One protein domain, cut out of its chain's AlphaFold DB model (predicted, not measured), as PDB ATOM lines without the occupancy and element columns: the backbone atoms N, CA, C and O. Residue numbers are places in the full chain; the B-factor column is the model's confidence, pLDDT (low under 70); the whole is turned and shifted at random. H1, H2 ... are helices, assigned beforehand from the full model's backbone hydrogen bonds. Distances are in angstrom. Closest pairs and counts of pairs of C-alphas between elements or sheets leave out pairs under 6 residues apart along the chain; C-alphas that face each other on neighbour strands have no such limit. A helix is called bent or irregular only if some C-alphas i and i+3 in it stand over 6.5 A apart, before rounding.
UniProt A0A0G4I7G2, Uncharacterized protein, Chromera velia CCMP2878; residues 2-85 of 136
ATOM      1  N   ARG A   2     168.465  91.624 139.810       74.06
ATOM      2  CA  ARG A   2     169.755  92.254 139.459       74.06
ATOM      3  C   ARG A   2     169.694  93.787 139.432       74.06
ATOM      4  O   ARG A   2     170.552  94.428 140.019       74.06
ATOM      5  N   ASP A   3     168.649  94.351 138.833       77.12
ATOM      6  CA  ASP A   3     168.498  95.810 138.716       77.12
ATOM      7  C   ASP A   3     168.309  96.494 140.076       77.12
ATOM      8  O   ASP A   3     168.861  97.559 140.317       77.12
ATOM      9  N   LEU A   4     167.596  95.846 141.004       75.69
ATOM     10  CA  LEU A   4     167.416  96.348 142.368       75.69
ATOM     11  C   LEU A   4     168.739  96.349 143.147       75.69
ATOM     12  O   LEU A   4     169.014  97.289 143.881       75.69
ATOM     13  N   MET A   5     169.571  95.321 142.958       76.06
ATOM     14  CA  MET A   5     170.901  95.249 143.575       76.06
ATOM     15  C   MET A   5     171.856  96.305 143.010       76.06
ATOM     16  O   MET A   5     172.629  96.896 143.755       76.06
ATOM     17  N   LEU A   6     171.804  96.558 141.697       78.81
ATOM     18  CA  LEU A   6     172.587  97.629 141.074       78.81
ATOM     19  C   LEU A   6     172.150  98.999 141.598       78.81
ATOM     20  O   LEU A   6     172.996  99.799 141.980       78.81
ATOM     21  N   LYS A   7     170.838  99.217 141.712       81.06
ATOM     22  CA  LYS A   7     170.271 100.462 142.231       81.06
ATOM     23  C   LYS A   7     170.591 100.684 143.709       81.06
ATOM     24  O   LYS A   7     170.929 101.794 144.096       81.06
ATOM     25  N   GLU A   8     170.545  99.633 144.528       83.75
ATOM     26  CA  GLU A   8     171.022  99.687 145.917       83.75
ATOM     27  C   GLU A   8     172.483 100.119 145.985       83.75
ATOM     28  O   GLU A   8     172.820 101.026 146.748       83.75
ATOM     29  N   ARG A   9     173.340  99.511 145.160       78.25
ATOM     30  CA  ARG A   9     174.765  99.829 145.129       78.25
ATOM     31  C   ARG A   9     175.009 101.269 144.692       78.25
ATOM     32  O   ARG A   9     175.801 101.952 145.330       78.25
ATOM     33  N   GLU A  10     174.340 101.726 143.639       82.81
ATOM     34  CA  GLU A  10     174.433 103.107 143.152       82.81
ATOM     35  C   GLU A  10     174.032 104.113 144.231       82.81
ATOM     36  O   GLU A  10     174.758 105.072 144.474       82.81
ATOM     37  N   LEU A  11     172.919 103.871 144.927       79.94
ATOM     38  CA  LEU A  11     172.441 104.761 145.985       79.94
ATOM     39  C   LEU A  11     173.390 104.785 147.180       79.94
ATOM     40  O   LEU A  11     173.736 105.859 147.665       79.94
ATOM     41  N   ARG A  12     173.862 103.621 147.629       77.62
ATOM     42  CA  ARG A  12     174.789 103.515 148.764       77.62
ATOM     43  C   ARG A  12     176.154 104.146 148.472       77.62
ATOM     44  O   ARG A  12     176.783 104.694 149.377       77.62
ATOM     45  N   LEU A  13     176.620 104.062 147.227       76.56
ATOM     46  CA  LEU A  13     177.890 104.643 146.780       76.56
ATOM     47  C   LEU A  13     177.745 106.070 146.231       76.56
ATOM     48  O   LEU A  13     178.747 106.664 145.840       76.56
ATOM     49  N   SER A  14     176.530 106.621 146.198       82.38
ATOM     50  CA  SER A  14     176.293 107.987 145.734       82.38
ATOM     51  C   SER A  14     177.003 109.003 146.625       82.38
ATOM     52  O   SER A  14     177.114 108.812 147.836       82.38
ATOM     53  N   GLU A  15     177.453 110.111 146.032       81.62
ATOM     54  CA  GLU A  15     178.087 111.195 146.788       81.62
ATOM     55  C   GLU A  15     177.172 111.723 147.898       81.62
ATOM     56  O   GLU A  15     177.657 111.979 148.994       81.62
ATOM     57  N   GLU A  16     175.857 111.774 147.654       81.44
ATOM     58  CA  GLU A  16     174.851 112.188 148.637       81.44
ATOM     59  C   GLU A  16     174.817 111.254 149.856       81.44
ATOM     60  O   GLU A  16     174.839 111.710 150.999       81.44
ATOM     61  N   ALA A  17     174.788 109.935 149.642       76.31
ATOM     62  CA  ALA A  17     174.813 108.979 150.746       76.31
ATOM     63  C   ALA A  17     176.150 109.035 151.497       76.31
ATOM     64  O   ALA A  17     176.169 109.017 152.726       76.31
ATOM     65  N   GLN A  18     177.264 109.155 150.771       77.50
ATOM     66  CA  GLN A  18     178.602 109.288 151.350       77.50
ATOM     67  C   GLN A  18     178.761 110.582 152.159       77.50
ATOM     68  O   GLN A  18     179.410 110.576 153.201       77.50
ATOM     69  N   GLU A  19     178.155 111.684 151.724       78.62
ATOM     70  CA  GLU A  19     178.122 112.943 152.466       78.62
ATOM     71  C   GLU A  19     177.316 112.806 153.757       78.62
ATOM     72  O   GLU A  19     177.861 113.078 154.825       78.62
ATOM     73  N   LYS A  20     176.107 112.234 153.697       75.75
ATOM     74  CA  LYS A  20     175.303 111.926 154.895       75.75
ATOM     75  C   LYS A  20     176.033 110.993 155.869       75.75
ATOM     76  O   LYS A  20     175.915 111.151 157.088       75.75
ATOM     77  N   PHE A  21     176.812 110.030 155.359       73.31
ATOM     78  CA  PHE A  21     177.662 109.175 156.194       73.31
ATOM     79  C   PHE A  21     178.766 109.978 156.887       73.31
ATOM     80  O   PHE A  21     178.931 109.838 158.098       73.31
ATOM     81  N   ARG A  22     179.468 110.857 156.164       75.56
ATOM     82  CA  ARG A  22     180.517 111.720 156.737       75.56
ATOM     83  C   ARG A  22     179.968 112.708 157.766       75.56
ATOM     84  O   ARG A  22     180.596 112.913 158.799       75.56
ATOM     85  N   GLU A  23     178.801 113.294 157.515       74.94
ATOM     86  CA  GLU A  23     178.118 114.185 158.464       74.94
ATOM     87  C   GLU A  23     177.744 113.452 159.756       74.94
ATOM     88  O   GLU A  23     177.946 113.976 160.853       74.94
ATOM     89  N   SER A  24     177.271 112.208 159.629       70.19
ATOM     90  CA  SER A  24     176.966 111.345 160.775       70.19
ATOM     91  C   SER A  24     178.222 110.947 161.565       70.19
ATOM     92  O   SER A  24     178.166 110.873 162.791       70.19
ATOM     93  N   GLU A  25     179.355 110.699 160.894       69.31
ATOM     94  CA  GLU A  25     180.651 110.405 161.536       69.31
ATOM     95  C   GLU A  25     181.246 111.614 162.260       69.31
ATOM     96  O   GLU A  25     181.847 111.463 163.323       69.31
ATOM     97  N   ALA A  26     181.070 112.814 161.703       69.44
ATOM     98  CA  ALA A  26     181.627 114.049 162.246       69.44
ATOM     99  C   ALA A  26     180.993 114.472 163.583       69.44
ATOM    100  O   ALA A  26     181.470 115.422 164.206       69.44
ATOM    101  N   GLY A  27     179.932 113.789 164.033       61.91
ATOM    102  CA  GLY A  27     179.272 114.063 165.309       61.91
ATOM    103  C   GLY A  27     178.706 115.482 165.401       61.91
ATOM    104  O   GLY A  27     178.608 116.022 166.499       61.91
ATOM    105  N   GLY A  28     178.386 116.102 164.258       49.53
ATOM    106  CA  GLY A  28     177.949 117.492 164.186       49.53
ATOM    107  C   GLY A  28     176.664 117.737 164.977       49.53
ATOM    108  O   GLY A  28     175.612 117.173 164.672       49.53
ATOM    109  N   ASP A  29     176.764 118.598 165.990       55.03
ATOM    110  CA  ASP A  29     175.667 119.042 166.846       55.03
ATOM    111  C   ASP A  29     174.486 119.618 166.033       55.03
ATOM    112  O   ASP A  29     174.622 120.620 165.332       55.03
ATOM    113  N   GLY A  30     173.288 119.039 166.210       47.94
ATOM    114  CA  GLY A  30     172.022 119.779 166.079       47.94
ATOM    115  C   GLY A  30     171.133 119.547 164.849       47.94
ATOM    116  O   GLY A  30     170.225 120.347 164.636       47.94
ATOM    117  N   GLY A  31     171.323 118.480 164.063       44.47
ATOM    118  CA  GLY A  31     170.612 118.299 162.784       44.47
ATOM    119  C   GLY A  31     169.931 116.951 162.537       44.47
ATOM    120  O   GLY A  31     170.118 116.408 161.461       44.47
ATOM    121  N   SER A  32     169.144 116.423 163.486       50.78
ATOM    122  CA  SER A  32     168.035 115.442 163.316       50.78
ATOM    123  C   SER A  32     168.246 114.114 162.555       50.78
ATOM    124  O   SER A  32     167.363 113.262 162.655       50.78
ATOM    125  N   THR A  33     169.338 113.895 161.824       55.97
ATOM    126  CA  THR A  33     169.462 112.778 160.880       55.97
ATOM    127  C   THR A  33     170.465 111.769 161.397       55.97
ATOM    128  O   THR A  33     171.653 111.822 161.105       55.97
ATOM    129  N   SER A  34     169.979 110.852 162.232       70.38
ATOM    130  CA  SER A  34     170.753 109.675 162.628       70.38
ATOM    131  C   SER A  34     171.092 108.859 161.380       70.38
ATOM    132  O   SER A  34     170.244 108.713 160.504       70.38
ATOM    133  N   TRP A  35     172.284 108.267 161.298       72.31
ATOM    134  CA  TRP A  35     172.651 107.381 160.185       72.31
ATOM    135  C   TRP A  35     171.637 106.227 160.002       72.31
ATOM    136  O   TRP A  35     171.439 105.740 158.891       72.31
ATOM    137  N   LEU A  36     170.926 105.848 161.075       74.88
ATOM    138  CA  LEU A  36     169.782 104.932 161.025       74.88
ATOM    139  C   LEU A  36     168.669 105.436 160.100       74.88
ATOM    140  O   LEU A  36     168.138 104.656 159.322       74.88
ATOM    141  N   GLN A  37     168.370 106.736 160.123       78.38
ATOM    142  CA  GLN A  37     167.375 107.346 159.240       78.38
ATOM    143  C   GLN A  37     167.826 107.324 157.777       78.38
ATOM    144  O   GLN A  37     167.003 107.149 156.888       78.38
ATOM    145  N   VAL A  38     169.131 107.458 157.510       75.88
ATOM    146  CA  VAL A  38     169.681 107.335 156.148       75.88
ATOM    147  C   VAL A  38     169.475 105.915 155.617       75.88
ATOM    148  O   VAL A  38     169.088 105.727 154.464       75.88
ATOM    149  N   VAL A  39     169.687 104.908 156.468       77.75
ATOM    150  CA  VAL A  39     169.439 103.503 156.122       77.75
ATOM    151  C   VAL A  39     167.944 103.227 155.953       77.75
ATOM    152  O   VAL A  39     167.567 102.579 154.982       77.75
ATOM    153  N   GLU A  40     167.082 103.750 156.825       81.50
ATOM    154  CA  GLU A  40     165.624 103.610 156.706       81.50
ATOM    155  C   GLU A  40     165.092 104.233 155.407       81.50
ATOM    156  O   GLU A  40     164.363 103.572 154.672       81.50
ATOM    157  N   GLN A  41     165.535 105.442 155.047       82.75
ATOM    158  CA  GLN A  41     165.167 106.085 153.777       82.75
ATOM    159  C   GLN A  41     165.602 105.257 152.563       82.75
ATOM    160  O   GLN A  41     164.862 105.128 151.583       82.75
ATOM    161  N   LEU A  42     166.796 104.661 152.620       81.69
ATOM    162  CA  LEU A  42     167.278 103.767 151.571       81.69
ATOM    163  C   LEU A  42     166.411 102.501 151.475       81.69
ATOM    164  O   LEU A  42     166.077 102.068 150.372       81.69
ATOM    165  N   GLN A  43     166.025 101.918 152.611       82.88
ATOM    166  CA  GLN A  43     165.149 100.744 152.665       82.88
ATOM    167  C   GLN A  43     163.763 101.045 152.096       82.88
ATOM    168  O   GLN A  43     163.268 100.267 151.277       82.88
ATOM    169  N   GLU A  44     163.166 102.171 152.483       87.25
ATOM    170  CA  GLU A  44     161.888 102.648 151.953       87.25
ATOM    171  C   GLU A  44     161.964 102.789 150.438       87.25
ATOM    172  O   GLU A  44     161.194 102.144 149.724       87.25
ATOM    173  N   TYR A  45     162.960 103.523 149.937       85.88
ATOM    174  CA  TYR A  45     163.146 103.711 148.505       85.88
ATOM    175  C   TYR A  45     163.276 102.373 147.763       85.88
ATOM    176  O   TYR A  45     162.594 102.140 146.765       85.88
ATOM    177  N   LEU A  46     164.115 101.453 148.246       82.81
ATOM    178  CA  LEU A  46     164.312 100.146 147.607       82.81
ATOM    179  C   LEU A  46     163.035  99.297 147.596       82.81
ATOM    180  O   LEU A  46     162.769  98.597 146.614       82.81
ATOM    181  N   ILE A  47     162.225  99.378 148.649       85.19
ATOM    182  CA  ILE A  47     160.929  98.699 148.726       85.19
ATOM    183  C   ILE A  47     159.925  99.326 147.756       85.19
ATOM    184  O   ILE A  47     159.188  98.594 147.099       85.19
ATOM    185  N   GLU A  48     159.928 100.647 147.581       86.56
ATOM    186  CA  GLU A  48     159.081 101.311 146.584       86.56
ATOM    187  C   GLU A  48     159.454 100.950 145.144       86.56
ATOM    188  O   GLU A  48     158.579 100.836 144.287       86.56
ATOM    189  N   GLN A  49     160.742 100.725 144.875       82.25
ATOM    190  CA  GLN A  49     161.216 100.259 143.570       82.25
ATOM    191  C   GLN A  49     160.920  98.770 143.320       82.25
ATOM    192  O   GLN A  49     161.045  98.294 142.188       82.25
ATOM    193  N   CYS A  50     160.514  98.015 144.345       81.81
ATOM    194  CA  CYS A  50     160.107  96.624 144.195       81.81
ATOM    195  C   CYS A  50     158.652  96.521 143.732       81.81
ATOM    196  O   CYS A  50     157.728  96.489 144.540       81.81
ATOM    197  N   SER A  51     158.448  96.301 142.434       79.50
ATOM    198  CA  SER A  51     157.121  96.047 141.846       79.50
ATOM    199  C   SER A  51     156.368  94.846 142.442       79.50
ATOM    200  O   SER A  51     155.163  94.719 142.250       79.50
ATOM    201  N   HIS A  52     157.067  93.943 143.134       80.56
ATOM    202  CA  HIS A  52     156.494  92.744 143.753       80.56
ATOM    203  C   HIS A  52     155.968  92.964 145.177       80.56
ATOM    204  O   HIS A  52     155.287  92.083 145.697       80.56
ATOM    205  N   ILE A  53     156.286  94.096 145.811       82.88
ATOM    206  CA  ILE A  53     155.814  94.416 147.160       82.88
ATOM    207  C   ILE A  53     154.595  95.318 147.025       82.88
ATOM    208  O   ILE A  53     154.676  96.445 146.536       82.88
ATOM    209  N   LEU A  54     153.441  94.810 147.449       85.00
ATOM    210  CA  LEU A  54     152.199  95.574 147.386       85.00
ATOM    211  C   LEU A  54     152.197  96.680 148.456       85.00
ATOM    212  O   LEU A  54     152.811  96.507 149.508       85.00
ATOM    213  N   PRO A  55     151.467  97.796 148.257       84.69
ATOM    214  CA  PRO A  55     151.455  98.915 149.204       84.69
ATOM    215  C   PRO A  55     151.128  98.514 150.649       84.69
ATOM    216  O   PRO A  55     151.768  98.987 151.577       84.69
ATOM    217  N   HIS A  56     150.195  97.578 150.840       86.88
ATOM    218  CA  HIS A  56     149.811  97.079 152.166       86.88
ATOM    219  C   HIS A  56     150.856  96.152 152.815       86.88
ATOM    220  O   HIS A  56     150.727  95.810 153.985       86.88
ATOM    221  N   GLN A  57     151.865  95.707 152.062       84.62
ATOM    222  CA  GLN A  57     152.960  94.861 152.544       84.62
ATOM    223  C   GLN A  57     154.219  95.670 152.863       84.62
ATOM    224  O   GLN A  57     155.180  95.087 153.358       84.62
ATOM    225  N   ARG A  58     154.235  96.983 152.590       85.00
ATOM    226  CA  ARG A  58     155.422  97.840 152.746       85.00
ATOM    227  C   ARG A  58     155.964  97.828 154.168       85.00
ATOM    228  O   ARG A  58     157.136  97.523 154.345       85.00
ATOM    229  N   ASP A  59     155.110  98.043 155.164       84.81
ATOM    230  CA  ASP A  59     155.523  98.061 156.575       84.81
ATOM    231  C   ASP A  59     156.088  96.705 157.013       84.81
ATOM    232  O   ASP A  59     157.095  96.621 157.715       84.81
ATOM    233  N   SER A  60     155.472  95.617 156.535       84.31
ATOM    234  CA  SER A  60     155.965  94.262 156.776       84.31
ATOM    235  C   SER A  60     157.314  94.034 156.094       84.31
ATOM    236  O   SER A  60     158.227  93.498 156.714       84.31
ATOM    237  N   ALA A  61     157.483  94.480 154.851       82.50
ATOM    238  CA  ALA A  61     158.734  94.362 154.112       82.50
ATOM    239  C   ALA A  61     159.867  95.188 154.737       82.50
ATOM    240  O   ALA A  61     160.985  94.683 154.845       82.50
ATOM    241  N   LEU A  62     159.573  96.407 155.200       83.44
ATOM    242  CA  LEU A  62     160.499  97.271 155.936       83.44
ATOM    243  C   LEU A  62     160.956  96.587 157.218       83.44
ATOM    244  O   LEU A  62     162.153  96.379 157.411       83.44
ATOM    245  N   HIS A  63     160.004  96.146 158.041       81.38
ATOM    246  CA  HIS A  63     160.309  95.451 159.285       81.38
ATOM    247  C   HIS A  63     161.162  94.200 159.042       81.38
ATOM    248  O   HIS A  63     162.149  93.984 159.735       81.38
ATOM    249  N   GLN A  64     160.834  93.401 158.023       76.88
ATOM    250  CA  GLN A  64     161.587  92.193 157.663       76.88
ATOM    251  C   GLN A  64     163.011  92.509 157.182       76.88
ATOM    252  O   GLN A  64     163.953  91.813 157.565       76.88
ATOM    253  N   CYS A  65     163.184  93.594 156.419       75.38
ATOM    254  CA  CYS A  65     164.492  94.117 156.026       75.38
ATOM    255  C   CYS A  65     165.325  94.481 157.270       75.38
ATOM    256  O   CYS A  65     166.456  94.015 157.414       75.38
ATOM    257  N   GLN A  66     164.710  95.195 158.219       71.62
ATOM    258  CA  GLN A  66     165.305  95.650 159.481       71.62
ATOM    259  C   GLN A  66     165.572  94.554 160.519       71.62
ATOM    260  O   GLN A  66     166.324  94.816 161.459       71.62
ATOM    261  N   ILE A  67     164.942  93.373 160.409       71.38
ATOM    262  CA  ILE A  67     165.216  92.175 161.238       71.38
ATOM    263  C   ILE A  67     166.045  91.106 160.484       71.38
ATOM    264  O   ILE A  67     166.349  90.054 161.039       71.38
ATOM    265  N   GLY A  68     166.493  91.412 159.255       63.31
ATOM    266  CA  GLY A  68     167.424  90.579 158.490       63.31
ATOM    267  C   GLY A  68     166.797  89.276 157.996       63.31
ATOM    268  O   GLY A  68     167.510  88.366 157.574       63.31
ATOM    269  N   HIS A  69     165.467  89.175 158.043       63.50
ATOM    270  CA  HIS A  69     164.735  87.986 157.637       63.50
ATOM    271  C   HIS A  69     164.339  88.045 156.164       63.50
ATOM    272  O   HIS A  69     163.854  89.046 155.639       63.50
ATOM    273  N   VAL A  70     164.495  86.904 155.497       59.94
ATOM    274  CA  VAL A  70     164.263  86.750 154.059       59.94
ATOM    275  C   VAL A  70     162.880  86.142 153.805       59.94
ATOM    276  O   VAL A  70     162.758  85.066 153.231       59.94
ATOM    277  N   LEU A  71     161.812  86.808 154.255       62.59
ATOM    278  CA  LEU A  71     160.446  86.429 153.853       62.59
ATOM    279  C   LEU A  71     160.047  87.015 152.490       62.59
ATOM    280  O   LEU A  71     159.136  86.500 151.849       62.59
ATOM    281  N   PHE A  72     160.762  88.039 152.013       68.69
ATOM    282  CA  PHE A  72     160.581  88.621 150.683       68.69
ATOM    283  C   PHE A  72     161.767  88.254 149.782       68.69
ATOM    284  O   PHE A  72     162.827  88.877 149.887       68.69
ATOM    285  N   PRO A  73     161.614  87.280 148.860       69.06
ATOM    286  CA  PRO A  73     162.692  86.857 147.966       69.06
ATOM    287  C   PRO A  73     163.283  88.007 147.145       69.06
ATOM    288  O   PRO A  73     164.479  88.015 146.871       69.06
ATOM    289  N   SER A  74     162.468  89.012 146.806       69.75
ATOM    290  CA  SER A  74     162.888  90.215 146.078       69.75
ATOM    291  C   SER A  74     163.892  91.085 146.840       69.75
ATOM    292  O   SER A  74     164.658  91.802 146.203       69.75
ATOM    293  N   LEU A  75     163.915  91.007 148.176       70.00
ATOM    294  CA  LEU A  75     164.824  91.760 149.050       70.00
ATOM    295  C   LEU A  75     166.034  90.929 149.503       70.00
ATOM    296  O   LEU A  75     166.975  91.466 150.088       70.00
ATOM    297  N   ALA A  76     166.045  89.624 149.209       69.38
ATOM    298  CA  ALA A  76     167.112  88.708 149.610       69.38
ATOM    299  C   ALA A  76     168.494  89.171 149.123       69.38
ATOM    300  O   ALA A  76     169.472  89.048 149.855       69.38
ATOM    301  N   GLY A  77     168.557  89.748 147.919       67.75
ATOM    302  CA  GLY A  77     169.797  90.196 147.285       67.75
ATOM    303  C   GLY A  77     170.349  91.539 147.769       67.75
ATOM    304  O   GLY A  77     171.428  91.917 147.328       67.75
ATOM    305  N   LEU A  78     169.644  92.277 148.636       71.12
ATOM    306  CA  LEU A  78     170.179  93.532 149.179       71.12
ATOM    307  C   LEU A  78     171.382  93.247 150.092       71.12
ATOM    308  O   LEU A  78     171.429  92.209 150.757       71.12
ATOM    309  N   SER A  79     172.343  94.167 150.149       72.38
ATOM    310  CA  SER A  79     173.496  94.021 151.039       72.38
ATOM    311  C   SER A  79     173.060  94.020 152.506       72.38
ATOM    312  O   SER A  79     172.088  94.691 152.877       72.38
ATOM    313  N   ILE A  80     173.784  93.312 153.377       67.75
ATOM    314  CA  ILE A  80     173.524  93.402 154.822       67.75
ATOM    315  C   ILE A  80     173.699  94.829 155.358       67.75
ATOM    316  O   ILE A  80     173.069  95.188 156.343       67.75
ATOM    317  N   GLN A  81     174.484  95.675 154.689       70.38
ATOM    318  CA  GLN A  81     174.625  97.082 155.066       70.38
ATOM    319  C   GLN A  81     173.301  97.829 154.906       70.38
ATOM    320  O   GLN A  81     172.867  98.534 155.811       70.38
ATOM    321  N   SER A  82     172.621  97.606 153.785       71.56
ATOM    322  CA  SER A  82     171.333  98.237 153.505       71.56
ATOM    323  C   SER A  82     170.177  97.599 154.276       71.56
ATOM    324  O   SER A  82     169.162  98.248 154.505       71.56
ATOM    325  N   LYS A  83     170.320  96.349 154.740       70.25
ATOM    326  CA  LYS A  83     169.329  95.683 155.607       70.25
ATOM    327  C   LYS A  83     169.511  96.005 157.094       70.25
ATOM    328  O   LYS A  83     168.540  96.190 157.817       70.25
ATOM    329  N   PHE A  84     170.758  96.009 157.560       63.41
ATOM    330  CA  PHE A  84     171.085  95.761 158.962       63.41
ATOM    331  C   PHE A  84     172.302  96.497 159.492       63.41
ATOM    332  O   PHE A  84     172.746  96.170 160.596       63.41
ATOM    333  N   ASN A  85     172.892  97.438 158.749       68.69
ATOM    334  CA  ASN A  85     173.993  98.189 159.328       68.69
ATOM    335  C   ASN A  85     173.467  98.825 160.619       68.69
ATOM    336  O   ASN A  85     172.526  99.588 160.540       68.69
TER     337      ASN A  85
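What this domain is: This is residues 2 to 85 of the 136 residues of an uncharacterized protein of Chromera velia CCMP2878 (UniProt A0A0G4I7G2). The longest helix, H3, runs through the middle of an elongated all-helical domain; H1 and H2, joined end to end at a corner, run back along one side of it, and H4 slants across its later half. The short H5 packs on H3 and on the end of H4, after a long loop, residues 67 to 79, that holds no named helix. The printed part has 84 residues with five named helices, in the order H1, H2, H3, H4, H5, and no named strand; the class is all helix. It is compact, with a radius of gyration of the C-alphas of 13.2 A, and its C-alphas span 39 by 23 by 19 A.

Where its parts are: Find C-alpha 35 at (172.651, 107.381, 160.185); from there H3, residues 35 to 48, runs 20.1 A to C-alpha 48 at (159.081, 101.311, 146.584). Go back to C-alpha 2 at (169.755, 92.254, 139.459), where H1, residues 2 to 13, begins its 16.5 A. H2, residues 15 to 25, covers 15.0 A. Past H3, look for H4 at residues 55 to 66, 17.6 A long and irregular: C-alphas 56 and 59 are 7.3 A apart. H5, residues 80 to 84, spans 5.4 A and ends at C-alpha 84 at (171.085, 95.761, 158.962).

How they stand to each other: Start at H3, the hub, which touches the four other helices. Its residues 42 to 46 alone touch H1, at a shallow tilt of 25 degrees, opposite ways; the closest C-alphas, of Glu 8 and Leu 46, are 6.9 A apart. Its residues 35 to 38 alone touch H2, and these two form a helical hairpin at a shallow tilt of 31 degrees, with the C-alphas of Ser 24 and Trp 35 closest at 5.9 A. H3 and H4 are a helical hairpin too, at a steep tilt of 40 degrees; residues 43 to 48 of H3 alone touch H4, and the closest C-alphas, of Gln 43 and Leu 62, are 6.7 A apart. With 2 of these 3 tilts shallow, the helix packing is mostly aligned, but only just. Residues 39 to 43 of H3 alone touch H5, the closest C-alphas being those of Val 39 and Ser 82, 6.2 A. H4 touches H5 with residues 65 to 66 alone; the C-alphas of Cys 65 and Lys 83 are closest, at 5.1 A. H1 and H2 are close but not clearly touching, at a steep tilt of 52 degrees, the same way. H2 is apart from H4 and H5, and H1 is apart from H4. In the backbones of H1, H2, H3 and H5 every O i to N i+4 pair is within hydrogen-bond range; in H4, 6 of 8 are.

The domain as a whole: Look to Asp 29 and His 52 for the two C-alphas farthest apart, 39.9 A. The printed part has no cut; the link from H4 to H5 is long, and that from H1 to H2 is tight. In the B-factor column the mean pLDDT of the printed part is 74.6, and you will find values under 70 at residues 25 to 33, 68 to 74, 76 to 77, 80, and 84 to 85.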